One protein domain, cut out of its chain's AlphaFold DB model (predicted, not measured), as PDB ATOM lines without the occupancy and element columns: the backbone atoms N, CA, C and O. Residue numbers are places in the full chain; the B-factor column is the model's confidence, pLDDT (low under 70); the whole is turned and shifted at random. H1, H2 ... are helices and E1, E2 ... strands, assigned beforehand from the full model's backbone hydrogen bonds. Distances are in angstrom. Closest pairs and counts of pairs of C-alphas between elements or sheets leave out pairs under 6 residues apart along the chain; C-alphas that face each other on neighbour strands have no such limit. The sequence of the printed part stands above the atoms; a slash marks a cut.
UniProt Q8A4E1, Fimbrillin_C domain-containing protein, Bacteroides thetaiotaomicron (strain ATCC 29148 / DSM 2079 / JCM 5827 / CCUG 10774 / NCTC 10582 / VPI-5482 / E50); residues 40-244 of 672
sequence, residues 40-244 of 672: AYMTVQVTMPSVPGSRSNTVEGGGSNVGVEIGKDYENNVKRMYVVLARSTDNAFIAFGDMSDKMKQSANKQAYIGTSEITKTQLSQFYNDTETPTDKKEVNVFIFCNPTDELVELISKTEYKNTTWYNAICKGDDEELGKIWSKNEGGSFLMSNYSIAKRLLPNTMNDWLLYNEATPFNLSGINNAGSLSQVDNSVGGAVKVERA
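Overview. This is residues 40 to 244 of the 672 residues of the protein "Fimbrillin_C domain-containing protein" of Bacteroides thetaiotaomicron (strain ATCC 29148 / DSM 2079 / JCM 5827 / CCUG 10774 / NCTC 10582 / VPI-5482 / E50) (UniProt Q8A4E1). A strongly twisted sheet folds round into a small, flattened barrel, nearly closed, in which E5, E1, E10, E8, E6, E2 and E3 follow one another and E3 comes back beside E5 without pairing with it. H2 and H5 lie at the end where E1 begins; H3 covers the outside over E2, with E7 and H4 beyond it, and the loop residues 52 to 66 stick out far from the barrel. The 205 printed residues hold five named helices and ten named strands, in the order E1 H1 E2 E3 E4 E5 H2 E6 H3 E7 H4 E8 E9 H5 E10; the class is mixed, with under half of the residues in named elements. The nine-strand sheet is branched at E6, and its pairs are antiparallel but for E1 and E10, which are parallel. The whole is compact, with a radius of gyration of the C-alphas of 18.4 A, and spans 60 by 39 by 31 A.

Arrangement. E1, residues 40 to 47, has E5, residues 111 to 119, on one side, antiparallel, with N 46 and O 112 at 2.8 A. On its other side is E10, residues 239 to 243, parallel, with N 47 and O 239 at 2.8 A. H1, residues 73 to 76, only just on the sheet, only grazes it. E2, residues 81 to 87, and E3, residues 93 to 98, form a hairpin, with N 85 and O 95 at 2.8 A. The closest C-alphas of E3 and E5, Gly 97 and Ser 116, are 5.5 A apart. E4, residues 103 to 105, is an edge strand in a hairpin with E5, with N 104 and O 113 at 2.8 A. H2, residues 120 to 128, is on the sheet at a height of 8.4 A, over none of the strands, but only just: 2 of its C-alphas fall on E2. E6, residues 138 to 145, has E2 on one side, with N 84 and O 142 at 2.8 A. On its other side are E8, residues 191 to 193, with N 145 and O 191 at 2.9 A, and E9, residues 197 to 200, with N 139 and O 199 at 2.8 A. E8 and E10 are antiparallel, with N 242 and O 192 at 2.8 A. H3, residues 149 to 156, is on the sheet at a height of 9.9 A, over E2 and slantwise to it at 39 degrees on the local plane. E7, residues 169 to 171, pairs with no named strand; H4, residues 174 to 178, is not on the sheet. H5, residues 206 to 210, only grazes the sheet. Every O i to N i+4 pair is within hydrogen-bond range in H3 and H4, against 4 of 5 in H2 and 0 of 1 in H5, which has 2 of 2 O i to N i+3 pairs within range; H1 is too short for an i+4 pair.

Along the chain. E1 begins at C-alpha 40 (38.542, -62.364, -19.405) and measures 23.1 A. E5 measures 25.8 A, E6 22.7 A and E2 20.4 A. E10 ends at C-alpha 243 (35.280, -34.287, -12.831).

Size, cuts and confidence. The C-alphas farthest apart, of Gly 61 and Asn 206, are 63.1 A apart. The printed part has no cut. The links E1 to H1, H3 to E7, H4 to E8 and H5 to E10 are long. The pLDDT is under 70 at residues 51 to 67 and 133 to 136.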
ATOM      1  N   ALA A  40      37.600 -63.112 -18.592       89.00
ATOM      2  CA  ALA A  40      38.542 -62.364 -19.405       89.00
ATOM      3  C   ALA A  40      39.131 -61.238 -18.550       89.00
ATOM      4  O   ALA A  40      38.393 -60.460 -17.946       89.00
ATOM      5  N   TYR A  41      40.458 -61.157 -18.498       92.88
ATOM      6  CA  TYR A  41      41.162 -60.166 -17.692       92.88
ATOM      7  C   TYR A  41      41.644 -59.022 -18.570       92.88
ATOM      8  O   TYR A  41      42.303 -59.250 -19.586       92.88
ATOM      9  N   MET A  42      41.349 -57.791 -18.161       94.56
ATOM     10  CA  MET A  42      41.789 -56.587 -18.861       94.56
ATOM     11  C   MET A  42      42.330 -55.549 -17.899       94.56
ATOM     12  O   MET A  42      41.856 -55.419 -16.772       94.56
ATOM     13  N   THR A  43      43.307 -54.787 -18.366       96.12
ATOM     14  CA  THR A  43      43.853 -53.639 -17.662       96.12
ATOM     15  C   THR A  43      43.676 -52.375 -18.482       96.12
ATOM     16  O   THR A  43      43.733 -52.402 -19.713       96.12
ATOM     17  N   VAL A  44      43.451 -51.259 -17.801       95.81
ATOM     18  CA  VAL A  44      43.322 -49.937 -18.406       95.81
ATOM     19  C   VAL A  44      44.141 -48.940 -17.605       95.81
ATOM     20  O   VAL A  44      44.151 -48.966 -16.372       95.81
ATOM     21  N   GLN A  45      44.822 -48.050 -18.316       95.31
ATOM     22  CA  GLN A  45      45.424 -46.872 -17.723       95.31
ATOM     23  C   GLN A  45      44.452 -45.703 -17.855       95.31
ATOM     24  O   GLN A  45      43.926 -45.439 -18.935       95.31
ATOM     25  N   VAL A  46      44.248 -44.981 -16.762       94.06
ATOM     26  CA  VAL A  46      43.391 -43.802 -16.671       94.06
ATOM     27  C   VAL A  46      44.260 -42.615 -16.294       94.06
ATOM     28  O   VAL A  46      45.073 -42.719 -15.381       94.06
ATOM     29  N   THR A  47      44.117 -41.494 -16.992       91.62
ATOM     30  CA  THR A  47      44.830 -40.251 -16.689       91.62
ATOM     31  C   THR A  47      43.862 -39.235 -16.118       91.62
ATOM     32  O   THR A  47      42.817 -38.954 -16.708       91.62
ATOM     33  N   MET A  48      44.251 -38.681 -14.973       88.12
ATOM     34  CA  MET A  48      43.517 -37.631 -14.283       88.12
ATOM     35  C   MET A  48      43.538 -36.322 -15.095       88.12
ATOM     36  O   MET A  48      44.410 -36.151 -15.958       88.12
ATOM     37  N   PRO A  49      42.621 -35.374 -14.825       83.12
ATOM     38  CA  PRO A  49      42.571 -34.098 -15.536       83.12
ATOM     39  C   PRO A  49      43.939 -33.405 -15.606       83.12
ATOM     40  O   PRO A  49      44.580 -33.150 -14.588       83.12
ATOM     41  N   SER A  50      44.406 -33.115 -16.819       71.62
ATOM     42  CA  SER A  50      45.694 -32.462 -17.098       71.62
ATOM     43  C   SER A  50      45.606 -31.668 -18.403       71.62
ATOM     44  O   SER A  50      44.750 -31.954 -19.239       71.62
ATOM     45  N   VAL A  51      46.472 -30.665 -18.595       58.56
ATOM     46  CA  VAL A  51      46.455 -29.819 -19.805       58.56
ATOM     47  C   VAL A  51      47.269 -30.453 -20.933       58.56
ATOM     48  O   VAL A  51      48.480 -30.624 -20.782       58.56
ATOM     49  N   PRO A  52      46.691 -30.698 -22.117       39.81
ATOM     50  CA  PRO A  52      47.443 -30.883 -23.343       39.81
ATOM     51  C   PRO A  52      47.487 -29.556 -24.124       39.81
ATOM     52  O   PRO A  52      46.649 -29.327 -24.982       39.81
ATOM     53  N   GLY A  53      48.487 -28.702 -23.867       36.34
ATOM     54  CA  GLY A  53      48.795 -27.523 -24.699       36.34
ATOM     55  C   GLY A  53      47.851 -26.313 -24.545       36.34
ATOM     56  O   GLY A  53      46.640 -26.432 -24.627       36.34
ATOM     57  N   SER A  54      48.444 -25.130 -24.342       29.94
ATOM     58  CA  SER A  54      47.816 -23.796 -24.189       29.94
ATOM     59  C   SER A  54      46.657 -23.524 -25.178       29.94
ATOM     60  O   SER A  54      46.797 -23.900 -26.342       29.94
ATOM     61  N   ARG A  55      45.592 -22.772 -24.863       36.31
ATOM     62  CA  ARG A  55      45.583 -21.395 -24.325       36.31
ATOM     63  C   ARG A  55      44.227 -21.031 -23.704       36.31
ATOM     64  O   ARG A  55      43.192 -21.359 -24.267       36.31
ATOM     65  N   SER A  56      44.292 -20.277 -22.617       41.59
ATOM     66  CA  SER A  56      43.298 -19.313 -22.141       41.59
ATOM     67  C   SER A  56      43.454 -17.968 -22.881       41.59
ATOM     68  O   SER A  56      44.535 -17.719 -23.421       41.59
ATOM     69  N   ASN A  57      42.392 -17.154 -22.931       30.66
ATOM     70  CA  ASN A  57      42.307 -15.680 -23.100       30.66
ATOM     71  C   ASN A  57      40.818 -15.304 -22.824       30.66
ATOM     72  O   ASN A  57      39.971 -16.138 -23.125       30.66
ATOM     73  N   THR A  58      40.427 -14.162 -22.235       34.56
ATOM     74  CA  THR A  58      40.701 -12.776 -22.679       34.56
ATOM     75  C   THR A  58      41.093 -11.794 -21.557       34.56
ATOM     76  O   THR A  58      40.784 -11.969 -20.396       34.56
ATOM     77  N   VAL A  59      41.811 -10.737 -21.934       43.03
ATOM     78  CA  VAL A  59      42.067  -9.476 -21.196       43.03
ATOM     79  C   VAL A  59      41.491  -8.352 -22.080       43.03
ATOM     80  O   VAL A  59      41.331  -8.593 -23.273       43.03
ATOM     81  N   GLU A  60      41.175  -7.121 -21.686       30.08
ATOM     82  CA  GLU A  60      41.279  -6.322 -20.459       30.08
ATOM     83  C   GLU A  60      39.849  -5.811 -20.154       30.08
ATOM     84  O   GLU A  60      39.186  -5.337 -21.071       30.08
ATOM     85  N   GLY A  61      39.355  -5.962 -18.914       38.50
ATOM     86  CA  GLY A  61      37.954  -5.682 -18.524       38.50
ATOM     87  C   GLY A  61      37.239  -6.836 -17.795       38.50
ATOM     88  O   GLY A  61      36.330  -6.586 -17.015       38.50
ATOM     89  N   GLY A  62      37.732  -8.071 -17.946       38.72
ATOM     90  CA  GLY A  62      37.283  -9.283 -17.239       38.72
ATOM     91  C   GLY A  62      38.100 -10.499 -17.709       38.72
ATOM     92  O   GLY A  62      37.889 -10.969 -18.814       38.72
ATOM     93  N   GLY A  63      39.118 -10.922 -16.940       33.25
ATOM     94  CA  GLY A  63      40.170 -11.908 -17.314       33.25
ATOM     95  C   GLY A  63      39.671 -13.268 -17.859       33.25
ATOM     96  O   GLY A  63      38.524 -13.634 -17.660       33.25
ATOM     97  N   SER A  64      40.463 -14.103 -18.563       46.00
ATOM     98  CA  SER A  64      41.683 -14.785 -18.088       46.00
ATOM     99  C   SER A  64      42.642 -15.258 -19.210       46.00
ATOM    100  O   SER A  64      42.210 -15.877 -20.179       46.00
ATOM    101  N   ASN A  65      43.974 -15.125 -19.012       47.75
ATOM    102  CA  ASN A  65      45.009 -16.027 -19.572       47.75
ATOM    103  C   ASN A  65      45.824 -16.780 -18.485       47.75
ATOM    104  O   ASN A  65      46.978 -17.169 -18.682       47.75
ATOM    105  N   VAL A  66      45.212 -16.983 -17.315       55.12
ATOM    106  CA  VAL A  66      45.917 -16.968 -16.022       55.12
ATOM    107  C   VAL A  66      46.596 -18.295 -15.654       55.12
ATOM    108  O   VAL A  66      47.553 -18.294 -14.886       55.12
ATOM    109  N   GLY A  67      46.213 -19.420 -16.262       67.12
ATOM    110  CA  GLY A  67      46.877 -20.710 -16.062       67.12
ATOM    111  C   GLY A  67      45.875 -21.830 -15.823       67.12
ATOM    112  O   GLY A  67      44.849 -21.890 -16.492       67.12
ATOM    113  N   VAL A  68      46.191 -22.727 -14.891       75.31
ATOM    114  CA  VAL A  68      45.318 -23.830 -14.474       75.31
ATOM    115  C   VAL A  68      45.278 -23.952 -12.968       75.31
ATOM    116  O   VAL A  68      46.241 -23.594 -12.291       75.31
ATOM    117  N   GLU A  69      44.181 -24.504 -12.473       84.50
ATOM    118  CA  GLU A  69      43.943 -24.709 -11.056       84.50
ATOM    119  C   GLU A  69      44.326 -26.130 -10.645       84.50
ATOM    120  O   GLU A  69      43.752 -27.098 -11.147       84.50
ATOM    121  N   ILE A  70      45.304 -26.275  -9.749       84.56
ATOM    122  CA  ILE A  70      45.719 -27.577  -9.233       84.56
ATOM    123  C   ILE A  70      44.779 -27.971  -8.100       84.56
ATOM    124  O   ILE A  70      44.774 -27.371  -7.029       84.56
ATOM    125  N   GLY A  71      44.030 -29.045  -8.318       86.19
ATOM    126  CA  GLY A  71      43.146 -29.572  -7.300       86.19
ATOM    127  C   GLY A  71      43.883 -30.123  -6.078       86.19
ATOM    128  O   GLY A  71      44.983 -30.674  -6.190       86.19
ATOM    129  N   LYS A  72      43.239 -30.029  -4.914       87.94
ATOM    130  CA  LYS A  72      43.672 -30.637  -3.653       87.94
ATOM    131  C   LYS A  72      43.794 -32.150  -3.796       87.94
ATOM    132  O   LYS A  72      43.089 -32.777  -4.582       87.94
ATOM    133  N   ASP A  73      44.638 -32.763  -2.969       87.69
ATOM    134  CA  ASP A  73      44.856 -34.215  -2.996       87.69
ATOM    135  C   ASP A  73      43.543 -35.013  -2.879       87.69
ATOM    136  O   ASP A  73      43.364 -35.995  -3.597       87.69
ATOM    137  N   TYR A  74      42.596 -34.555  -2.053       91.88
ATOM    138  CA  TYR A  74      41.304 -35.225  -1.894       91.88
ATOM    139  C   TYR A  74      40.376 -35.076  -3.113       91.88
ATOM    140  O   TYR A  74      39.545 -35.942  -3.368       91.88
ATOM    141  N   GLU A  75      40.536 -34.017  -3.910       93.38
ATOM    142  CA  GLU A  75      39.777 -33.793  -5.151       93.38
ATOM    143  C   GLU A  75      40.241 -34.721  -6.290       93.38
ATOM    144  O   GLU A  75      39.602 -34.800  -7.343       93.38
ATOM    145  N   ASN A  76      41.380 -35.396  -6.097       89.25
ATOM    146  CA  ASN A  76      42.057 -36.243  -7.083       89.25
ATOM    147  C   ASN A  76      41.980 -37.732  -6.741       89.25
ATOM    148  O   ASN A  76      42.409 -38.570  -7.534       89.25
ATOM    149  N   ASN A  77      41.496 -38.070  -5.549       92.31
ATOM    150  CA  ASN A  77      41.533 -39.430  -5.054       92.31
ATOM    151  C   ASN A  77      40.466 -40.304  -5.729       92.31
ATOM    152  O   ASN A  77      39.281 -39.963  -5.756       92.31
ATOM    153  N   VAL A  78      40.884 -41.461  -6.241       94.69
ATOM    154  CA  VAL A  78      39.997 -42.498  -6.775       94.69
ATOM    155  C   VAL A  78      39.959 -43.651  -5.780       94.69
ATOM    156  O   VAL A  78      40.978 -44.295  -5.535       94.69
ATOM    157  N   LYS A  79      38.783 -43.898  -5.198       94.44
ATOM    158  CA  LYS A  79      38.493 -45.031  -4.307       94.44
ATOM    159  C   LYS A  79      37.863 -46.198  -5.058       94.44
ATOM    160  O   LYS A  79      38.118 -47.350  -4.733       94.44
ATOM    161  N   ARG A  80      37.027 -45.890  -6.050       96.00
ATOM    162  CA  ARG A  80      36.311 -46.874  -6.868       96.00
ATOM    163  C   ARG A  80      36.531 -46.578  -8.334       96.00
ATOM    164  O   ARG A  80      36.528 -45.413  -8.729       96.00
ATOM    165  N   MET A  81      36.693 -47.610  -9.146       97.56
ATOM    166  CA  MET A  81      36.872 -47.441 -10.583       97.56
ATOM    167  C   MET A  81      36.193 -48.573 -11.327       97.56
ATOM    168  O   MET A  81      36.363 -49.736 -10.978       97.56
ATOM    169  N   TYR A  82      35.449 -48.220 -12.366       97.69
ATOM    170  CA  TYR A  82      34.702 -49.172 -13.169       97.69
ATOM    171  C   TYR A  82      34.928 -48.924 -14.651       97.69
ATOM    172  O   TYR A  82      35.077 -47.777 -15.079       97.69
ATOM    173  N   VAL A  83      34.916 -50.006 -15.427       97.44
ATOM    174  CA  VAL A  83      35.010 -49.978 -16.886       97.44
ATOM    175  C   VAL A  83      33.707 -50.446 -17.514       97.44
ATOM    176  O   VAL A  83      33.105 -51.414 -17.055       97.44
ATOM    177  N   VAL A  84      33.295 -49.790 -18.593       97.62
ATOM    178  CA  VAL A  84      32.240 -50.252 -19.498       97.62
ATOM    179  C   VAL A  84      32.821 -50.376 -20.897       97.62
ATOM    180  O   VAL A  84      33.450 -49.449 -21.411       97.62
ATOM    181  N   LEU A  85      32.589 -51.522 -21.522       96.62
ATOM    182  CA  LEU A  85      32.829 -51.741 -22.939       96.62
ATOM    183  C   LEU A  85      31.520 -51.536 -23.691       96.62
ATOM    184  O   LEU A  85      30.481 -52.071 -23.304       96.62
ATOM    185  N   ALA A  86      31.583 -50.789 -24.785       95.81
ATOM    186  CA  ALA A  86      30.448 -50.541 -25.656       95.81
ATOM    187  C   ALA A  86      30.849 -50.665 -27.128       95.81
ATOM    188  O   ALA A  86      32.007 -50.459 -27.490       95.81
ATOM    189  N   ARG A  87      29.894 -50.987 -28.001       93.44
ATOM    190  CA  ARG A  87      30.132 -51.054 -29.447       93.44
ATOM    191  C   ARG A  87      30.577 -49.688 -29.964       93.44
ATOM    192  O   ARG A  87      29.977 -48.664 -29.645       93.44
ATOM    193  N   SER A  88      31.612 -49.669 -30.799       91.88
ATOM    194  CA  SER A  88      32.168 -48.424 -31.350       91.88
ATOM    195  C   SER A  88      31.226 -47.669 -32.293       91.88
ATOM    196  O   SER A  88      31.401 -46.469 -32.506       91.88
ATOM    197  N   THR A  89      30.235 -48.361 -32.857       89.62
ATOM    198  CA  THR A  89      29.307 -47.841 -33.869       89.62
ATOM    199  C   THR A  89      28.143 -47.049 -33.290       89.62
ATOM    200  O   THR A  89      27.688 -46.102 -33.922       89.62
ATOM    201  N   ASP A  90      27.648 -47.436 -32.116       91.69
ATOM    202  CA  ASP A  90      26.401 -46.909 -31.548       91.69
ATOM    203  C   ASP A  90      26.402 -46.820 -30.014       91.69
ATOM    204  O   ASP A  90      25.378 -46.510 -29.409       91.69
ATOM    205  N   ASN A  91      27.549 -47.080 -29.375       94.81
ATOM    206  CA  ASN A  91      27.698 -47.145 -27.923       94.81
ATOM    207  C   ASN A  91      26.782 -48.176 -27.252       94.81
ATOM    208  O   ASN A  91      26.516 -48.054 -26.056       94.81
ATOM    209  N   ALA A  92      26.307 -49.198 -27.972       94.94
ATOM    210  CA  ALA A  92      25.510 -50.236 -27.340       94.94
ATOM    211  C   ALA A  92      26.345 -51.004 -26.305       94.94
ATOM    212  O   ALA A  92      27.504 -51.333 -26.566       94.94
ATOM    213  N   PHE A  93      25.769 -51.285 -25.139       96.75
ATOM    214  CA  PHE A  93      26.451 -51.961 -24.041       96.75
ATOM    215  C   PHE A  93      26.981 -53.341 -24.461       96.75
ATOM    216  O   PHE A  93      26.275 -54.115 -25.114       96.75
ATOM    217  N   ILE A  94      28.226 -53.641 -24.076       94.94
ATOM    218  CA  ILE A  94      28.853 -54.959 -24.239       94.94
ATOM    219  C   ILE A  94      29.031 -55.617 -22.877       94.94
ATOM    220  O   ILE A  94      28.518 -56.706 -22.641       94.94
ATOM    221  N   ALA A  95      29.797 -54.972 -21.999       94.38
ATOM    222  CA  ALA A  95      30.163 -55.538 -20.713       94.38
ATOM    223  C   ALA A  95      30.618 -54.460 -19.727       94.38
ATOM    224  O   ALA A  95      30.943 -53.338 -20.115       94.38
ATOM    225  N   PHE A  96      30.701 -54.838 -18.457       94.19
ATOM    226  CA  PHE A  96      31.125 -53.984 -17.357       94.19
ATOM    227  C   PHE A  96      32.047 -54.749 -16.413       94.19
ATOM    228  O   PHE A  96      31.916 -55.966 -16.280       94.19
ATOM    229  N   GLY A  97      32.956 -54.036 -15.754       94.44
ATOM    230  CA  GLY A  97      33.864 -54.615 -14.776       94.44
ATOM    231  C   GLY A  97      34.224 -53.646 -13.653       94.44
ATOM    232  O   GLY A  97      34.428 -52.451 -13.887       94.44
ATOM    233  N   ASP A  98      34.331 -54.179 -12.435       95.81
ATOM    234  CA  ASP A  98      34.853 -53.477 -11.259       95.81
ATOM    235  C   ASP A  98      36.386 -53.586 -11.221       95.81
ATOM    236  O   ASP A  98      36.951 -54.664 -11.433       95.81
ATOM    237  N   MET A  99      37.067 -52.463 -11.005       95.31
ATOM    238  CA  MET A  99      38.525 -52.361 -10.882       95.31
ATOM    239  C   MET A  99      38.967 -51.925  -9.483       95.31
ATOM    240  O   MET A  99      40.169 -51.794  -9.252       95.31
ATOM    241  N   SER A 100      38.029 -51.683  -8.565       94.62
ATOM    242  CA  SER A 100      38.269 -50.989  -7.294       94.62
ATOM    243  C   SER A 100      39.326 -51.693  -6.435       94.62
ATOM    244  O   SER A 100      40.269 -51.049  -5.980       94.62
ATOM    245  N   ASP A 101      39.262 -53.024  -6.323       93.06
ATOM    246  CA  ASP A 101      40.204 -53.816  -5.511       93.06
ATOM    247  C   ASP A 101      41.576 -54.035  -6.173       93.06
ATOM    248  O   ASP A 101      42.538 -54.451  -5.523       93.06
ATOM    249  N   LYS A 102      41.684 -53.788  -7.482       91.88
ATOM    250  CA  LYS A 102      42.881 -54.084  -8.295       91.88
ATOM    251  C   LYS A 102      43.409 -52.840  -8.999       91.88
ATOM    252  O   LYS A 102      43.963 -52.914 -10.099       91.88
ATOM    253  N   MET A 103      43.241 -51.695  -8.352       93.81
ATOM    254  CA  MET A 103      43.709 -50.409  -8.834       93.81
ATOM    255  C   MET A 103      45.019 -50.003  -8.154       93.81
ATOM    256  O   MET A 103      45.226 -50.213  -6.960       93.81
ATOM    257  N   LYS A 104      45.919 -49.389  -8.923       91.88
ATOM    258  CA  LYS A 104      47.173 -48.812  -8.435       91.88
ATOM    259  C   LYS A 104      47.326 -47.392  -8.956       91.88
ATOM    260  O   LYS A 104      47.207 -47.160 -10.157       91.88
ATOM    261  N   GLN A 105      47.626 -46.458  -8.062       90.75
ATOM    262  CA  GLN A 105      47.975 -45.094  -8.441       90.75
ATOM    263  C   GLN A 105      49.426 -45.039  -8.942       90.75
ATOM    264  O   GLN A 105      50.306 -45.718  -8.409       90.75
ATOM    265  N   SER A 106      49.688 -44.226  -9.963       84.50
ATOM    266  CA  SER A 106      51.045 -43.943 -10.422       84.50
ATOM    267  C   SER A 106      51.829 -43.149  -9.374       84.50
ATOM    268  O   SER A 106      51.266 -42.351  -8.624       84.50
ATOM    269  N   ALA A 107      53.157 -43.303  -9.355       80.50
ATOM    270  CA  ALA A 107      54.024 -42.612  -8.392       80.50
ATOM    271  C   ALA A 107      53.901 -41.075  -8.450       80.50
ATOM    272  O   ALA A 107      54.009 -40.400  -7.431       80.50
ATOM    273  N   ASN A 108      53.634 -40.519  -9.636       71.75
ATOM    274  CA  ASN A 108      53.422 -39.085  -9.833       71.75
ATOM    275  C   ASN A 108      51.974 -38.622  -9.560       71.75
ATOM    276  O   ASN A 108      51.680 -37.452  -9.780       71.75
ATOM    277  N   LYS A 109      51.081 -39.512  -9.094       80.50
ATOM    278  CA  LYS A 109      49.653 -39.267  -8.800       80.50
ATOM    279  C   LYS A 109      48.791 -38.804  -9.988       80.50
ATOM    280  O   LYS A 109      47.670 -38.345  -9.793       80.50
ATOM    281  N   GLN A 110      49.278 -38.933 -11.223       80.50
ATOM    282  CA  GLN A 110      48.575 -38.449 -12.423       80.50
ATOM    283  C   GLN A 110      47.737 -39.506 -13.131       80.50
ATOM    284  O   GLN A 110      46.972 -39.191 -14.044       80.50
ATOM    285  N   ALA A 111      47.922 -40.768 -12.770       88.31
ATOM    286  CA  ALA A 111      47.260 -41.867 -13.427       88.31
ATOM    287  C   ALA A 111      46.907 -42.969 -12.438       88.31
ATOM    288  O   ALA A 111      47.537 -43.128 -11.392       88.31
ATOM    289  N   TYR A 112      45.928 -43.764 -12.832       93.06
ATOM    290  CA  TYR A 112      45.584 -45.018 -12.193       93.06
ATOM    291  C   TYR A 112      45.685 -46.134 -13.226       93.06
ATOM    292  O   TYR A 112      45.405 -45.934 -14.407       93.06
ATOM    293  N   ILE A 113      46.114 -47.310 -12.790       94.06
ATOM    294  CA  ILE A 113      46.025 -48.541 -13.571       94.06
ATOM    295  C   ILE A 113      45.064 -49.448 -12.824       94.06
ATOM    296  O   ILE A 113      45.298 -49.743 -11.654       94.06
ATOM    297  N   GLY A 114      43.989 -49.862 -13.485       93.81
ATOM    298  CA  GLY A 114      43.037 -50.828 -12.948       93.81
ATOM    299  C   GLY A 114      43.072 -52.117 -13.738       93.81
ATOM    300  O   GLY A 114      43.284 -52.090 -14.952       93.81
ATOM    301  N   THR A 115      42.834 -53.231 -13.057       94.94
ATOM    302  CA  THR A 115      42.599 -54.530 -13.689       94.94
ATOM    303  C   THR A 115      41.205 -55.012 -13.322       94.94
ATOM    304  O   THR A 115      40.844 -54.999 -12.150       94.94
ATOM    305  N   SER A 116      40.429 -55.449 -14.308       92.69
ATOM    306  CA  SER A 116      39.106 -56.033 -14.091       92.69
ATOM    307  C   SER A 116      38.998 -57.415 -14.715       92.69
ATOM    308  O   SER A 116      39.708 -57.748 -15.668       92.69
ATOM    309  N   GLU A 117      38.078 -58.197 -14.169       91.25
ATOM    310  CA  GLU A 117      37.573 -59.422 -14.763       91.25
ATOM    311  C   GLU A 117      36.186 -59.161 -15.354       91.25
ATOM    312  O   GLU A 117      35.305 -58.618 -14.694       91.25
ATOM    313  N   ILE A 118      35.996 -59.556 -16.608       87.50
ATOM    314  CA  ILE A 118      34.702 -59.534 -17.288       87.50
ATOM    315  C   ILE A 118      34.342 -60.967 -17.661       87.50
ATOM    316  O   ILE A 118      35.214 -61.760 -18.019       87.50
ATOM    317  N   THR A 119      33.062 -61.324 -17.580       84.69
ATOM    318  CA  THR A 119      32.642 -62.680 -17.946       84.69
ATOM    319  C   THR A 119      32.828 -62.915 -19.447       84.69
ATOM    320  O   THR A 119      32.446 -62.095 -20.288       84.69
ATOM    321  N   LYS A 120      33.393 -64.069 -19.812       80.19
ATOM    322  CA  LYS A 120      33.513 -64.483 -21.214       80.19
ATOM    323  C   LYS A 120      32.142 -64.623 -21.881       80.19
ATOM    324  O   LYS A 120      32.056 -64.435 -23.089       80.19
ATOM    325  N   THR A 121      31.078 -64.878 -21.118       82.06
ATOM    326  CA  THR A 121      29.690 -64.901 -21.608       82.06
ATOM    327  C   THR A 121      29.239 -63.544 -22.156       82.06
ATOM    328  O   THR A 121      28.666 -63.492 -23.240       82.06
ATOM    329  N   GLN A 122      29.527 -62.435 -21.465       82.75
ATOM    330  CA  GLN A 122      29.188 -61.092 -21.966       82.75
ATOM    331  C   GLN A 122      29.978 -60.747 -23.235       82.75
ATOM    332  O   GLN A 122      29.438 -60.196 -24.192       82.75
ATOM    333  N   LEU A 123      31.261 -61.119 -23.284       87.88
ATOM    334  CA  LEU A 123      32.087 -60.896 -24.471       87.88
ATOM    335  C   LEU A 123      31.662 -61.782 -25.647       87.88
ATOM    336  O   LEU A 123      31.636 -61.306 -26.780       87.88
ATOM    337  N   SER A 124      31.298 -63.047 -25.412       86.94
ATOM    338  CA  SER A 124      30.933 -63.976 -26.488       86.94
ATOM    339  C   SER A 124      29.702 -63.503 -27.261       86.94
ATOM    340  O   SER A 124      29.671 -63.650 -28.481       86.94
ATOM    341  N   GLN A 125      28.745 -62.846 -26.594       89.00
ATOM    342  CA  GLN A 125      27.611 -62.194 -27.254       89.00
ATOM    343  C   GLN A 125      28.074 -61.155 -28.286       89.00
ATOM    344  O   GLN A 125      27.584 -61.161 -29.409       89.00
ATOM    345  N   PHE A 126      29.075 -60.332 -27.954       90.12
ATOM    346  CA  PHE A 126      29.674 -59.376 -28.889       90.12
ATOM    347  C   PHE A 126      30.461 -60.041 -30.026       90.12
ATOM    348  O   PHE A 126      30.389 -59.594 -31.169       90.12
ATOM    349  N   TYR A 127      31.204 -61.116 -29.752       87.25
ATOM    350  CA  TYR A 127      31.958 -61.816 -30.800       87.25
ATOM    351  C   TYR A 127      31.068 -62.563 -31.793       87.25
ATOM    352  O   TYR A 127      31.436 -62.635 -32.967       87.25
ATOM    353  N   ASN A 128      29.929 -63.076 -31.327       86.94
ATOM    354  CA  ASN A 128      28.970 -63.851 -32.113       86.94
ATOM    355  C   ASN A 128      27.880 -62.987 -32.771       86.94
ATOM    356  O   ASN A 128      27.070 -63.509 -33.535       86.94
ATOM    357  N   ASP A 129      27.836 -61.685 -32.478       85.56
ATOM    358  CA  ASP A 129      26.846 -60.777 -33.047       85.56
ATOM    359  C   ASP A 129      27.121 -60.503 -34.528       85.56
ATOM    360  O   ASP A 129      28.075 -59.813 -34.888       85.56
ATOM    361  N   THR A 130      26.238 -61.000 -35.394       80.81
ATOM    362  CA  THR A 130      26.314 -60.811 -36.848       80.81
ATOM    363  C   THR A 130      26.110 -59.360 -37.286       80.81
ATOM    364  O   THR A 130      26.472 -59.014 -38.406       80.81
ATOM    365  N   GLU A 131      25.525 -58.510 -36.434       76.00
ATOM    366  CA  GLU A 131      25.395 -57.069 -36.694       76.00
ATOM    367  C   GLU A 131      26.694 -56.304 -36.421       76.00
ATOM    368  O   GLU A 131      26.858 -55.176 -36.887       76.00
ATOM    369  N   THR A 132      27.628 -56.904 -35.679       70.19
ATOM    370  CA  THR A 132      28.947 -56.327 -35.441       70.19
ATOM    371  C   THR A 132      29.854 -56.683 -36.628       70.19
ATOM    372  O   THR A 132      30.107 -57.868 -36.860       70.19
ATOM    373  N   PRO A 133      30.372 -55.702 -37.394       64.06
ATOM    374  CA  PRO A 133      31.218 -55.988 -38.549       64.06
ATOM    375  C   PRO A 133      32.425 -56.846 -38.157       64.06
ATOM    376  O   PRO A 133      33.090 -56.590 -37.149       64.06
ATOM    377  N   THR A 134      32.711 -57.879 -38.950       59.47
ATOM    378  CA  THR A 134      33.734 -58.893 -38.641       59.47
ATOM    379  C   THR A 134      35.141 -58.289 -38.537       59.47
ATOM    380  O   THR A 134      35.995 -58.825 -37.837       59.47
ATOM    381  N   ASP A 135      35.353 -57.143 -39.185       60.72
ATOM    382  CA  ASP A 135      36.574 -56.339 -39.237       60.72
ATOM    383  C   ASP A 135      36.649 -55.235 -38.159       60.72
ATOM    384  O   ASP A 135      37.661 -54.541 -38.065       60.72
ATOM    385  N   LYS A 136      35.617 -55.070 -37.314       57.28
ATOM    386  CA  LYS A 136      35.543 -54.011 -36.292       57.28
ATOM    387  C   LYS A 136      35.352 -54.560 -34.884       57.28
ATOM    388  O   LYS A 136      34.389 -54.226 -34.197       57.28
ATOM    389  N   LYS A 137      36.356 -55.283 -34.376       76.94
ATOM    390  CA  LYS A 137      36.528 -55.524 -32.923       76.94
ATOM    391  C   LYS A 137      36.956 -54.251 -32.163       76.94
ATOM    392  O   LYS A 137      37.613 -54.322 -31.128       76.94
ATOM    393  N   GLU A 138      36.589 -53.086 -32.700       89.94
ATOM    394  CA  GLU A 138      36.737 -51.778 -32.080       89.94
ATOM    395  C   GLU A 138      35.579 -51.567 -31.102       89.94
ATOM    396  O   GLU A 138      34.405 -51.696 -31.460       89.94
ATOM    397  N   VAL A 139      35.913 -51.193 -29.877       94.06
ATOM    398  CA  VAL A 139      34.980 -50.847 -28.809       94.06
ATOM    399  C   VAL A 139      35.253 -49.433 -28.315       94.06
ATOM    400  O   VAL A 139      36.375 -48.932 -28.398       94.06
ATOM    401  N   ASN A 140      34.227 -48.797 -27.766       96.19
ATOM    402  CA  ASN A 140      34.364 -47.600 -26.954       96.19
ATOM    403  C   ASN A 140      34.504 -48.028 -25.490       96.19
ATOM    404  O   ASN A 140      33.679 -48.783 -24.976       96.19
ATOM    405  N   VAL A 141      35.560 -47.554 -24.835       97.31
ATOM    406  CA  VAL A 141      35.839 -47.803 -23.420       97.31
ATOM    407  C   VAL A 141      35.415 -46.589 -22.610       97.31
ATOM    408  O   VAL A 141      35.921 -45.479 -22.813       97.31
ATOM    409  N   PHE A 142      34.509 -46.810 -21.666       98.12
ATOM    410  CA  PHE A 142      34.091 -45.813 -20.693       98.12
ATOM    411  C   PHE A 142      34.619 -46.173 -19.308       98.12
ATOM    412  O   PHE A 142      34.652 -47.342 -18.933       98.12
ATOM    413  N   ILE A 143      35.059 -45.165 -18.569       97.88
ATOM    414  CA  ILE A 143      35.613 -45.254 -17.228       97.88
ATOM    415  C   ILE A 143      34.803 -44.338 -16.329       97.88
ATOM    416  O   ILE A 143      34.590 -43.170 -16.658       97.88
ATOM    417  N   PHE A 144      34.410 -44.867 -15.176       98.31
ATOM    418  CA  PHE A 144      33.810 -44.096 -14.097       98.31
ATOM    419  C   PHE A 144      34.673 -44.232 -12.849       98.31
ATOM    420  O   PHE A 144      34.862 -45.336 -12.331       98.31
ATOM    421  N   CYS A 145      35.202 -43.111 -12.371       98.25
ATOM    422  CA  CYS A 145      35.918 -43.022 -11.105       98.25
ATOM    423  C   CYS A 145      34.957 -42.490 -10.047       98.25
ATOM    424  O   CYS A 145      34.276 -41.495 -10.284       98.25
ATOM    425  N   ASN A 146      34.913 -43.147  -8.891       97.81
ATOM    426  CA  ASN A 146      33.996 -42.843  -7.795       97.81
ATOM    427  C   ASN A 146      32.527 -42.677  -8.250       97.81
ATOM    428  O   ASN A 146      31.911 -41.660  -7.922       97.81
ATOM    429  N   PRO A 147      31.961 -43.622  -9.035       97.44
ATOM    430  CA  PRO A 147      30.557 -43.544  -9.423       97.44
ATOM    431  C   PRO A 147      29.629 -43.592  -8.210       97.44
ATOM    432  O   PRO A 147      29.981 -44.137  -7.161       97.44
ATOM    433  N   THR A 148      28.423 -43.060  -8.389       97.19
ATOM    434  CA  THR A 148      27.313 -43.285  -7.459       97.19
ATOM    435  C   THR A 148      26.913 -44.759  -7.466       97.19
ATOM    436  O   THR A 148      27.100 -45.470  -8.460       97.19
ATOM    437  N   ASP A 149      26.315 -45.217  -6.369       96.19
ATOM    438  CA  ASP A 149      25.779 -46.578  -6.305       96.19
ATOM    439  C   ASP A 149      24.634 -46.782  -7.301       96.19
ATOM    440  O   ASP A 149      24.557 -47.834  -7.928       96.19
ATOM    441  N   GLU A 150      23.829 -45.745  -7.545       96.81
ATOM    442  CA  GLU A 150      22.772 -45.742  -8.561       96.81
ATOM    443  C   GLU A 150      23.315 -46.020  -9.970       96.81
ATOM    444  O   GLU A 150      22.744 -46.818 -10.715       96.81
ATOM    445  N   LEU A 151      24.440 -45.396 -10.346       97.81
ATOM    446  CA  LEU A 151      25.065 -45.635 -11.645       97.81
ATOM    447  C   LEU A 151      25.615 -47.060 -11.742       97.81
ATOM    448  O   LEU A 151      25.448 -47.716 -12.771       97.81
ATOM    449  N   VAL A 152      26.267 -47.545 -10.682       97.81
ATOM    450  CA  VAL A 152      26.800 -48.915 -10.641       97.81
ATOM    451  C   VAL A 152      25.668 -49.934 -10.752       97.81
ATOM    452  O   VAL A 152      25.767 -50.867 -11.550       97.81
ATOM    453  N   GLU A 153      24.569 -49.737 -10.026       97.69
ATOM    454  CA  GLU A 153      23.392 -50.600 -10.095       97.69
ATOM    455  C   GLU A 153      22.780 -50.601 -11.503       97.69
ATOM    456  O   GLU A 153      22.555 -51.677 -12.065       97.69
ATOM    457  N   LEU A 154      22.586 -49.424 -12.112       97.62
ATOM    458  CA  LEU A 154      22.083 -49.287 -13.482       97.62
ATOM    459  C   LEU A 154      22.952 -50.057 -14.481       97.62
ATOM    460  O   LEU A 154      22.435 -50.851 -15.272       97.62
ATOM    461  N   ILE A 155      24.270 -49.856 -14.442       96.69
ATOM    462  CA  ILE A 155      25.188 -50.499 -15.387       96.69
ATOM    463  C   ILE A 155      25.228 -52.015 -15.157       96.69
ATOM    464  O   ILE A 155      25.185 -52.775 -16.120       96.69
ATOM    465  N   SER A 156      25.245 -52.470 -13.901       94.25
ATOM    466  CA  SER A 156      25.290 -53.902 -13.568       94.25
ATOM    467  C   SER A 156      24.077 -54.694 -14.075       94.25
ATOM    468  O   SER A 156      24.190 -55.888 -14.342       94.25
ATOM    469  N   LYS A 157      22.928 -54.024 -14.238       95.12
ATOM    470  CA  LYS A 157      21.680 -54.595 -14.766       95.12
ATOM    471  C   LYS A 157      21.487 -54.342 -16.263       95.12
ATOM    472  O   LYS A 157      20.481 -54.766 -16.825       95.12
ATOM    473  N   THR A 158      22.403 -53.620 -16.908       96.12
ATOM    474  CA  THR A 158      22.290 -53.291 -18.330       96.12
ATOM    475  C   THR A 158      22.585 -54.525 -19.178       96.12
ATOM    476  O   THR A 158      23.615 -55.179 -19.024       96.12
ATOM    477  N   GLU A 159      21.677 -54.841 -20.097       94.69
ATOM    478  CA  GLU A 159      21.814 -55.979 -21.004       94.69
ATOM    479  C   GLU A 159      22.616 -55.629 -22.265       94.69
ATOM    480  O   GLU A 159      22.701 -54.472 -22.694       94.69
ATOM    481  N   TYR A 160      23.186 -56.661 -22.890       93.56
ATOM    482  CA  TYR A 160      23.873 -56.555 -24.174       93.56
ATOM    483  C   TYR A 160      22.994 -55.867 -25.235       93.56
ATOM    484  O   TYR A 160      21.788 -56.094 -25.301       93.56
ATOM    485  N   LYS A 161      23.607 -55.025 -26.078       93.69
ATOM    486  CA  LYS A 161      22.957 -54.169 -27.093       93.69
ATOM    487  C   LYS A 161      22.082 -53.027 -26.567       93.69
ATOM    488  O   LYS A 161      21.523 -52.294 -27.383       93.69
ATOM    489  N   ASN A 162      21.983 -52.791 -25.258       96.56
ATOM    490  CA  ASN A 162      21.289 -51.597 -24.777       96.56
ATOM    491  C   ASN A 162      21.983 -50.320 -25.297       96.56
ATOM    492  O   ASN A 162      23.182 -50.148 -25.095       96.56
ATOM    493  N   THR A 163      21.243 -49.414 -25.939       95.31
ATOM    494  CA  THR A 163      21.757 -48.156 -26.522       95.31
ATOM    495  C   THR A 163      21.337 -46.911 -25.741       95.31
ATOM    496  O   THR A 163      21.454 -45.799 -26.246       95.31
ATOM    497  N   THR A 164      20.835 -47.068 -24.517       96.12
ATOM    498  CA  THR A 164      20.326 -45.959 -23.697       96.12
ATOM    499  C   THR A 164      21.058 -45.802 -22.369       96.12
ATOM    500  O   THR A 164      20.883 -44.777 -21.720       96.12
ATOM    501  N   TRP A 165      21.894 -46.759 -21.956       97.00
ATOM    502  CA  TRP A 165      22.627 -46.727 -20.683       97.00
ATOM    503  C   TRP A 165      23.484 -45.463 -20.525       97.00
ATOM    504  O   TRP A 165      23.545 -44.880 -19.445       97.00
ATOM    505  N   TYR A 166      24.081 -44.972 -21.618       95.56
ATOM    506  CA  TYR A 166      24.898 -43.754 -21.613       95.56
ATOM    507  C   TYR A 166      24.064 -42.471 -21.427       95.56
ATOM    508  O   TYR A 166      24.628 -41.390 -21.248       95.56
ATOM    509  N   ASN A 167      22.727 -42.568 -21.448       96.31
ATOM    510  CA  ASN A 167      21.793 -41.488 -21.113       96.31
ATOM    511  C   ASN A 167      21.485 -41.375 -19.619       96.31
ATOM    512  O   ASN A 167      20.691 -40.516 -19.246       96.31
ATOM    513  N   ALA A 168      22.134 -42.177 -18.772       97.25
ATOM    514  CA  ALA A 168      22.014 -42.058 -17.328       97.25
ATOM    515  C   ALA A 168      22.343 -40.635 -16.837       97.25
ATOM    516  O   ALA A 168      23.326 -40.006 -17.261       97.25
ATOM    517  N   ILE A 169      21.518 -40.157 -15.910       97.62
ATOM    518  CA  ILE A 169      21.660 -38.871 -15.227       97.62
ATOM    519  C   ILE A 169      21.926 -39.108 -13.746       97.62
ATOM    520  O   ILE A 169      21.416 -40.065 -13.167       97.62
ATOM    521  N   CYS A 170      22.707 -38.227 -13.139       97.88
ATOM    522  CA  CYS A 170      22.724 -38.049 -11.696       97.88
ATOM    523  C   CYS A 170      21.703 -36.961 -11.370       97.88
ATOM    524  O   CYS A 170      21.725 -35.916 -12.023       97.88
ATOM    525  N   LYS A 171      20.805 -37.213 -10.415       97.25
ATOM    526  CA  LYS A 171      19.772 -36.268  -9.981       97.25
ATOM    527  C   LYS A 171      19.622 -36.339  -8.467       97.25
ATOM    528  O   LYS A 171      19.557 -37.434  -7.924       97.25
ATOM    529  N   GLY A 172      19.518 -35.191  -7.807       96.44
ATOM    530  CA  GLY A 172      19.317 -35.129  -6.363       96.44
ATOM    531  C   GLY A 172      19.213 -33.703  -5.838       96.44
ATOM    532  O   GLY A 172      19.443 -32.732  -6.563       96.44
ATOM    533  N   ASP A 173      18.867 -33.582  -4.561       95.38
ATOM    534  CA  ASP A 173      19.049 -32.328  -3.833       95.38
ATOM    535  C   ASP A 173      20.542 -32.079  -3.523       95.38
ATOM    536  O   ASP A 173      21.416 -32.858  -3.911       95.38
ATOM    537  N   ASP A 174      20.863 -30.965  -2.862       92.00
ATOM    538  CA  ASP A 174      22.253 -30.622  -2.523       92.00
ATOM    539  C   ASP A 174      22.920 -31.651  -1.595       92.00
ATOM    540  O   ASP A 174      24.128 -31.858  -1.700       92.00
ATOM    541  N   GLU A 175      22.165 -32.337  -0.731       92.88
ATOM    542  CA  GLU A 175      22.720 -33.362   0.159       92.88
ATOM    543  C   GLU A 175      23.100 -34.622  -0.629       92.88
ATOM    544  O   GLU A 175      24.214 -35.135  -0.488       92.88
ATOM    545  N   GLU A 176      22.210 -35.090  -1.505       94.38
ATOM    546  CA  GLU A 176      22.460 -36.240  -2.375       94.38
ATOM    547  C   GLU A 176      23.593 -35.963  -3.371       94.38
ATOM    548  O   GLU A 176      24.533 -36.758  -3.493       94.38
ATOM    549  N   LEU A 177      23.579 -34.796  -4.022       95.00
ATOM    550  CA  LEU A 177      24.667 -34.362  -4.902       95.00
ATOM    551  C   LEU A 177      25.965 -34.108  -4.112       95.00
ATOM    552  O   LEU A 177      27.059 -34.358  -4.610       95.00
ATOM    553  N   GLY A 178      25.881 -33.728  -2.839       93.94
ATOM    554  CA  GLY A 178      27.031 -33.591  -1.945       93.94
ATOM    555  C   GLY A 178      27.918 -34.840  -1.870       93.94
ATOM    556  O   GLY A 178      29.133 -34.750  -1.659       93.94
ATOM    557  N   LYS A 179      27.332 -36.022  -2.096       93.94
ATOM    558  CA  LYS A 179      28.026 -37.317  -2.041       93.94
ATOM    559  C   LYS A 179      28.992 -37.528  -3.211       93.94
ATOM    560  O   LYS A 179      29.955 -38.280  -3.053       93.94
ATOM    561  N   ILE A 180      28.799 -36.849  -4.347       95.62
ATOM    562  CA  ILE A 180      29.658 -37.011  -5.536       95.62
ATOM    563  C   ILE A 180      30.944 -36.168  -5.502       95.62
ATOM    564  O   ILE A 180      31.800 -36.335  -6.372       95.62
ATOM    565  N   TRP A 181      31.101 -35.282  -4.512       96.19
ATOM    566  CA  TRP A 181      32.308 -34.478  -4.259       96.19
ATOM    567  C   TRP A 181      32.719 -34.532  -2.780       96.19
ATOM    568  O   TRP A 181      33.100 -33.536  -2.156       96.19
ATOM    569  N   SER A 182      32.627 -35.720  -2.181       94.38
ATOM    570  CA  SER A 182      32.925 -35.895  -0.763       94.38
ATOM    571  C   SER A 182      34.402 -35.640  -0.467       94.38
ATOM    572  O   SER A 182      35.279 -36.205  -1.119       94.38
ATOM    573  N   LYS A 183      34.687 -34.851   0.576       93.56
ATOM    574  CA  LYS A 183      36.042 -34.677   1.134       93.56
ATOM    575  C   LYS A 183      36.425 -35.793   2.122       93.56
ATOM    576  O   LYS A 183      37.570 -35.860   2.567       93.56
ATOM    577  N   ASN A 184      35.484 -36.667   2.481       91.12
ATOM    578  CA  ASN A 184      35.662 -37.639   3.559       91.12
ATOM    579  C   ASN A 184      36.625 -38.772   3.173       91.12
ATOM    580  O   ASN A 184      36.678 -39.226   2.027       91.12
ATOM    581  N   GLU A 185      37.376 -39.253   4.169       89.12
ATOM    582  CA  GLU A 185      38.346 -40.355   4.052       89.12
ATOM    583  C   GLU A 185      39.304 -40.180   2.855       89.12
ATOM    584  O   GLU A 185      39.471 -41.061   2.014       89.12
ATOM    585  N   GLY A 186      39.894 -38.990   2.736       87.12
ATOM    586  CA  GLY A 186      40.836 -38.678   1.659       87.12
ATOM    587  C   GLY A 186      40.184 -38.344   0.317       87.12
ATOM    588  O   GLY A 186      40.904 -38.176  -0.657       87.12
ATOM    589  N   GLY A 187      38.857 -38.216   0.262       93.19
ATOM    590  CA  GLY A 187      38.117 -37.673  -0.875       93.19
ATOM    591  C   GLY A 187      37.601 -38.704  -1.876       93.19
ATOM    592  O   GLY A 187      38.189 -39.773  -2.051       93.19
ATOM    593  N   SER A 188      36.467 -38.393  -2.502       95.06
ATOM    594  CA  SER A 188      35.781 -39.226  -3.493       95.06
ATOM    595  C   SER A 188      34.999 -38.337  -4.457       95.06
ATOM    596  O   SER A 188      33.861 -37.959  -4.180       95.06
ATOM    597  N   PHE A 189      35.636 -37.980  -5.571       97.75
ATOM    598  CA  PHE A 189      35.072 -37.095  -6.591       97.75
ATOM    599  C   PHE A 189      34.695 -37.900  -7.826       97.75
ATOM    600  O   PHE A 189      35.547 -38.598  -8.384       97.75
ATOM    601  N   LEU A 190      33.433 -37.810  -8.241       98.25
ATOM    602  CA  LEU A 190      32.923 -38.469  -9.437       98.25
ATOM    603  C   LEU A 190      33.637 -37.936 -10.683       98.25
ATOM    604  O   LEU A 190      33.625 -36.731 -10.955       98.25
ATOM    605  N   MET A 191      34.206 -38.848 -11.469       97.81
ATOM    606  CA  MET A 191      34.802 -38.536 -12.766       97.81
ATOM    607  C   MET A 191      34.360 -39.534 -13.825       97.81
ATOM    608  O   MET A 191      34.107 -40.706 -13.539       97.81
ATOM    609  N   SER A 192      34.311 -39.073 -15.066       97.12
ATOM    610  CA  SER A 192      33.986 -39.898 -16.226       97.12
ATOM    611  C   SER A 192      34.793 -39.464 -17.443       97.12
ATOM    612  O   SER A 192      35.577 -38.520 -17.365       97.12
ATOM    613  N   ASN A 193      34.673 -40.173 -18.565       95.06
ATOM    614  CA  ASN A 193      35.432 -39.871 -19.779       95.06
ATOM    615  C   ASN A 193      35.344 -38.400 -20.205       95.06
ATOM    616  O   ASN A 193      34.272 -37.912 -20.551       95.06
ATOM    617  N   TYR A 194      36.506 -37.769 -20.364       90.75
ATOM    618  CA  TYR A 194      36.641 -36.498 -21.077       90.75
ATOM    619  C   TYR A 194      36.415 -36.674 -22.588       90.75
ATOM    620  O   TYR A 194      35.815 -35.822 -23.246       90.75
ATOM    621  N   SER A 195      36.913 -37.793 -23.132       91.25
ATOM    622  CA  SER A 195      36.802 -38.172 -24.542       91.25
ATOM    623  C   SER A 195      36.481 -39.655 -24.719       91.25
ATOM    624  O   SER A 195      36.958 -40.482 -23.932       91.25
ATOM    625  N   ILE A 196      35.740 -40.016 -25.775       92.50
ATOM    626  CA  ILE A 196      35.517 -41.428 -26.134       92.50
ATOM    627  C   ILE A 196      36.868 -42.119 -26.376       92.50
ATOM    628  O   ILE A 196      37.668 -41.680 -27.204       92.50
ATOM    629  N   ALA A 197      37.115 -43.224 -25.669       94.25
ATOM    630  CA  ALA A 197      38.327 -44.018 -25.818       94.25
ATOM    631  C   ALA A 197      38.073 -45.240 -26.711       94.25
ATOM    632  O   ALA A 197      37.650 -46.290 -26.240       94.25
ATOM    633  N   LYS A 198      38.354 -45.106 -28.008       94.62
ATOM    634  CA  LYS A 198      38.278 -46.211 -28.978       94.62
ATOM    635  C   LYS A 198      39.431 -47.188 -28.804       94.62
ATOM    636  O   LYS A 198      40.578 -46.741 -28.773       94.62
ATOM    637  N   ARG A 199      39.148 -48.486 -28.694       94.25
ATOM    638  CA  ARG A 199      40.133 -49.556 -28.467       94.25
ATOM    639  C   ARG A 199      39.825 -50.777 -29.312       94.25
ATOM    640  O   ARG A 199      38.666 -51.056 -29.580       94.25
ATOM    641  N   LEU A 200      40.858 -51.521 -29.679       92.50
ATOM    642  CA  LEU A 200      40.730 -52.829 -30.307       92.50
ATOM    643  C   LEU A 200      40.783 -53.923 -29.238       92.50
ATOM    644  O   LEU A 200      41.613 -53.868 -28.326       92.50
ATOM    645  N   LEU A 201      39.901 -54.909 -29.367       92.25
ATOM    646  CA  LEU A 201      39.929 -56.164 -28.616       92.25
ATOM    647  C   LEU A 201      40.656 -57.261 -29.422       92.25
ATOM    648  O   LEU A 201      40.898 -57.069 -30.617       92.25
ATOM    649  N   PRO A 202      40.998 -58.418 -28.815       90.12
ATOM    650  CA  PRO A 202      41.492 -59.583 -29.550       90.12
ATOM    651  C   PRO A 202      40.572 -59.979 -30.717       90.12
ATOM    652  O   PRO A 202      39.364 -59.747 -30.669       90.12
ATOM    653  N   ASN A 203      41.125 -60.583 -31.770       82.75
ATOM    654  CA  ASN A 203      40.380 -60.843 -33.009       82.75
ATOM    655  C   ASN A 203      39.254 -61.866 -32.814       82.75
ATOM    656  O   ASN A 203      38.160 -61.713 -33.363       82.75
ATOM    657  N   THR A 204      39.509 -62.894 -32.007       83.62
ATOM    658  CA  THR A 204      38.577 -63.988 -31.734       83.62
ATOM    659  C   THR A 204      38.378 -64.203 -30.239       83.62
ATOM    660  O   THR A 204      39.165 -63.746 -29.409       83.62
ATOM    661  N   MET A 205      37.334 -64.956 -29.886       85.19
ATOM    662  CA  MET A 205      37.106 -65.360 -28.499       85.19
ATOM    663  C   MET A 205      38.245 -66.245 -27.955       85.19
ATOM    664  O   MET A 205      38.581 -66.158 -26.778       85.19
ATOM    665  N   ASN A 206      38.885 -67.047 -28.814       83.38
ATOM    666  CA  ASN A 206      39.991 -67.931 -28.427       83.38
ATOM    667  C   ASN A 206      41.279 -67.164 -28.115       83.38
ATOM    668  O   ASN A 206      42.042 -67.583 -27.248       83.38
ATOM    669  N   ASP A 207      41.502 -66.011 -28.751       86.25
ATOM    670  CA  ASP A 207      42.681 -65.180 -28.479       86.25
ATOM    671  C   ASP A 207      42.702 -64.650 -27.037       86.25
ATOM    672  O   ASP A 207      43.758 -64.278 -26.526       86.25
ATOM    673  N   TRP A 208      41.556 -64.659 -26.343       88.06
ATOM    674  CA  TRP A 208      41.487 -64.323 -24.923       88.06
ATOM    675  C   TRP A 208      42.201 -65.330 -24.014       88.06
ATOM    676  O   TRP A 208      42.559 -64.968 -22.898       88.06
ATOM    677  N   LEU A 209      42.462 -66.560 -24.480       86.06
ATOM    678  CA  LEU A 209      43.221 -67.575 -23.732       86.06
ATOM    679  C   LEU A 209      44.689 -67.181 -23.511       86.06
ATOM    680  O   LEU A 209      45.346 -67.740 -22.637       86.06
ATOM    681  N   LEU A 210      45.197 -66.210 -24.278       87.69
ATOM    682  CA  LEU A 210      46.544 -65.663 -24.108       87.69
ATOM    683  C   LEU A 210      46.668 -64.762 -22.871       87.69
ATOM    684  O   LEU A 210      47.784 -64.438 -22.474       87.69
ATOM    685  N   TYR A 211      45.545 -64.353 -22.274       90.94
ATOM    686  CA  TYR A 211      45.512 -63.394 -21.177       90.94
ATOM    687  C   TYR A 211      44.931 -64.023 -19.914       90.94
ATOM    688  O   TYR A 211      43.964 -64.782 -19.935       90.94
ATOM    689  N   ASN A 212      45.521 -63.671 -18.781       90.06
ATOM    690  CA  ASN A 212      45.090 -64.093 -17.452       90.06
ATOM    691  C   ASN A 212      45.300 -62.942 -16.464       90.06
ATOM    692  O   ASN A 212      45.732 -61.859 -16.843       90.06
ATOM    693  N   GLU A 213      45.020 -63.163 -15.186       88.69
ATOM    694  CA  GLU A 213      45.157 -62.115 -14.173       88.69
ATOM    695  C   GLU A 213      46.578 -61.537 -14.057       88.69
ATOM    696  O   GLU A 213      46.735 -60.334 -13.857       88.69
ATOM    697  N   ALA A 214      47.615 -62.368 -14.204       89.31
ATOM    698  CA  ALA A 214      49.007 -61.921 -14.138       89.31
ATOM    699  C   ALA A 214      49.452 -61.187 -15.415       89.31
ATOM    700  O   ALA A 214      50.386 -60.388 -15.381       89.31
ATOM    701  N   THR A 215      48.779 -61.455 -16.535       92.06
ATOM    702  CA  THR A 215      49.064 -60.896 -17.865       92.06
ATOM    703  C   THR A 215      47.759 -60.458 -18.545       92.06
ATOM    704  O   THR A 215      47.327 -61.069 -19.523       92.06
ATOM    705  N   PRO A 216      47.067 -59.438 -18.000       94.94
ATOM    706  CA  PRO A 216      45.762 -59.024 -18.502       94.94
ATOM    707  C   PRO A 216      45.888 -58.316 -19.856       94.94
ATOM    708  O   PRO A 216      46.901 -57.674 -20.141       94.94
ATOM    709  N   PHE A 217      44.829 -58.367 -20.668       95.06
ATOM    710  CA  PHE A 217      44.762 -57.630 -21.931       95.06
ATOM    711  C   PHE A 217      44.825 -56.120 -21.684       95.06
ATOM    712  O   PHE A 217      44.004 -55.560 -20.957       95.06
ATOM    713  N   ASN A 218      45.779 -55.434 -22.299       94.88
ATOM    714  CA  ASN A 218      46.020 -54.017 -22.081       94.88
ATOM    715  C   ASN A 218      45.194 -53.140 -23.038       94.88
ATOM    716  O   ASN A 218      45.494 -53.025 -24.229       94.88
ATOM    717  N   LEU A 219      44.185 -52.455 -22.497       95.50
ATOM    718  CA  LEU A 219      43.345 -51.484 -23.207       95.50
ATOM    719  C   LEU A 219      44.034 -50.130 -23.433       95.50
ATOM    720  O   LEU A 219      43.427 -49.230 -23.996       95.50
ATOM    721  N   SER A 220      45.277 -49.934 -23.000       94.19
ATOM    722  CA  SER A 220      46.007 -48.662 -23.139       94.19
ATOM    723  C   SER A 220      47.402 -48.820 -23.746       94.19
ATOM    724  O   SER A 220      48.139 -47.842 -23.853       94.19
ATOM    725  N   GLY A 221      47.780 -50.036 -24.139       92.88
ATOM    726  CA  GLY A 221      49.129 -50.364 -24.590       92.88
ATOM    727  C   GLY A 221      49.157 -51.424 -25.684       92.88
ATOM    728  O   GLY A 221      48.134 -51.777 -26.267       92.88
ATOM    729  N   ILE A 222      50.358 -51.913 -25.979       93.25
ATOM    730  CA  ILE A 222      50.573 -52.963 -26.978       93.25
ATOM    731  C   ILE A 222      50.398 -54.328 -26.315       93.25
ATOM    732  O   ILE A 222      50.967 -54.585 -25.256       93.25
ATOM    733  N   ASN A 223      49.653 -55.212 -26.971       93.50
ATOM    734  CA  ASN A 223      49.506 -56.619 -26.610       93.50
ATOM    735  C   ASN A 223      50.222 -57.483 -27.646       93.50
ATOM    736  O   ASN A 223      50.120 -57.194 -28.837       93.50
ATOM    737  N   ASN A 224      50.925 -58.531 -27.199       90.12
ATOM    738  CA  ASN A 224      51.633 -59.501 -28.049       90.12
ATOM    739  C   ASN A 224      52.494 -58.861 -29.158       90.12
ATOM    740  O   ASN A 224      52.397 -59.222 -30.330       90.12
ATOM    741  N   ALA A 225      53.326 -57.881 -28.793       88.69
ATOM    742  CA  ALA A 225      54.171 -57.158 -29.741       88.69
ATOM    743  C   ALA A 225      55.017 -58.115 -30.609       88.69
ATOM    744  O   ALA A 225      55.724 -58.976 -30.087       88.69
ATOM    745  N   GLY A 226      54.962 -57.942 -31.931       85.56
ATOM    746  CA  GLY A 226      55.713 -58.742 -32.901       85.56
ATOM    747  C   GLY A 226      55.084 -60.089 -33.280       85.56
ATOM    748  O   GLY A 226      55.719 -60.840 -34.020       85.56
ATOM    749  N   SER A 227      53.869 -60.408 -32.816       87.00
ATOM    750  CA  SER A 227      53.146 -61.636 -33.186       87.00
ATOM    751  C   SER A 227      51.982 -61.382 -34.162       87.00
ATOM    752  O   SER A 227      51.568 -60.246 -34.395       87.00
ATOM    753  N   LEU A 228      51.400 -62.462 -34.703       81.06
ATOM    754  CA  LEU A 228      50.165 -62.410 -35.506       81.06
ATOM    755  C   LEU A 228      48.916 -62.025 -34.686       81.06
ATOM    756  O   LEU A 228      47.905 -61.639 -35.265       81.06
ATOM    757  N   SER A 229      48.982 -62.124 -33.356       82.94
ATOM    758  CA  SER A 229      47.922 -61.739 -32.416       82.94
ATOM    759  C   SER A 229      48.166 -60.363 -31.781       82.94
ATOM    760  O   SER A 229      47.572 -60.047 -30.746       82.94
ATOM    761  N   GLN A 230      49.051 -59.548 -32.373       90.00
ATOM    762  CA  GLN A 230      49.343 -58.203 -31.891       90.00
ATOM    763  C   GLN A 230      48.100 -57.310 -31.955       90.00
ATOM    764  O   GLN A 230      47.476 -57.166 -33.006       90.00
ATOM    765  N   VAL A 231      47.806 -56.630 -30.845       91.12
ATOM    766  CA  VAL A 231      46.795 -55.566 -30.786       91.12
ATOM    767  C   VAL A 231      47.421 -54.330 -30.153       91.12
ATOM    768  O   VAL A 231      47.842 -54.363 -28.996       91.12
ATOM    769  N   ASP A 232      47.502 -53.239 -30.915       91.44
ATOM    770  CA  ASP A 232      48.142 -51.996 -30.484       91.44
ATOM    771  C   ASP A 232      47.102 -50.943 -30.080       91.44
ATOM    772  O   ASP A 232      46.494 -50.285 -30.923       91.44
ATOM    773  N   ASN A 233      46.926 -50.764 -28.768       93.62
ATOM    774  CA  ASN A 233      46.121 -49.691 -28.184       93.62
ATOM    775  C   ASN A 233      46.981 -48.514 -27.672       93.62
ATOM    776  O   ASN A 233      46.446 -47.585 -27.062       93.62
ATOM    777  N   SER A 234      48.296 -48.511 -27.923       88.06
ATOM    778  CA  SER A 234      49.226 -47.499 -27.396       88.06
ATOM    779  C   SER A 234      49.034 -46.112 -28.012       88.06
ATOM    780  O   SER A 234      49.220 -45.108 -27.326       88.06
ATOM    781  N   VAL A 235      48.580 -46.036 -29.269       82.19
ATOM    782  CA  VAL A 235      48.231 -44.767 -29.936       82.19
ATOM    783  C   VAL A 235      47.061 -44.075 -29.230       82.19
ATOM    784  O   VAL A 235      47.060 -42.855 -29.072       82.19
ATOM    785  N   GLY A 236      46.071 -44.855 -28.778       74.62
ATOM    786  CA  GLY A 236      44.940 -44.356 -27.996       74.62
ATOM    787  C   GLY A 236      45.304 -44.027 -26.545       74.62
ATOM    788  O   GLY A 236      44.608 -43.225 -25.918       74.62
ATOM    789  N   GLY A 237      46.379 -44.633 -26.030       87.62
ATOM    790  CA  GLY A 237      46.984 -44.360 -24.731       87.62
ATOM    791  C   GLY A 237      46.053 -44.575 -23.536       87.62
ATOM    792  O   GLY A 237      45.106 -45.369 -23.566       87.62
ATOM    793  N   ALA A 238      46.326 -43.845 -22.458       90.62
ATOM    794  CA  ALA A 238      45.477 -43.825 -21.275       90.62
ATOM    795  C   ALA A 238      44.113 -43.168 -21.559       90.62
ATOM    796  O   ALA A 238      44.008 -42.207 -22.328       90.62
ATOM    797  N   VAL A 239      43.061 -43.680 -20.923       93.62
ATOM    798  CA  VAL A 239      41.722 -43.084 -20.957       93.62
ATOM    799  C   VAL A 239      41.730 -41.802 -20.131       93.62
ATOM    800  O   VAL A 239      42.135 -41.807 -18.972       93.62
ATOM    801  N   LYS A 240      41.291 -40.691 -20.720       92.44
ATOM    802  CA  LYS A 240      41.228 -39.393 -20.037       92.44
ATOM    803  C   LYS A 240      39.882 -39.231 -19.349       92.44
ATOM    804  O   LYS A 240      38.852 -39.427 -19.999       92.44
ATOM    805  N   VAL A 241      39.900 -38.821 -18.087       93.38
ATOM    806  CA  VAL A 241      38.691 -38.518 -17.311       93.38
ATOM    807  C   VAL A 241      38.639 -37.050 -16.898       93.38
ATOM    808  O   VAL A 241      39.658 -36.361 -16.893       93.38
ATOM    809  N   GLU A 242      37.443 -36.582 -16.560       93.31
ATOM    810  CA  GLU A 242      37.157 -35.260 -16.012       93.31
ATOM    811  C   GLU A 242      36.157 -35.342 -14.864       93.31
ATOM    812  O   GLU A 242      35.321 -36.246 -14.823       93.31
ATOM    813  N   ARG A 243      36.240 -34.394 -13.929       95.38
ATOM    814  CA  ARG A 243      35.280 -34.287 -12.831       95.38
ATOM    815  C   ARG A 243      33.900 -33.901 -13.351       95.38
ATOM    816  O   ARG A 243      33.780 -33.129 -14.298       95.38
ATOM    817  N   ALA A 244      32.861 -34.417 -12.705       95.94
ATOM    818  CA  ALA A 244      31.473 -34.162 -13.089       95.94
ATOM    819  C   ALA A 244      30.888 -32.846 -12.535       95.94
ATOM    820  O   ALA A 244      29.760 -32.491 -12.864       95.94
TER     821      ALA A 244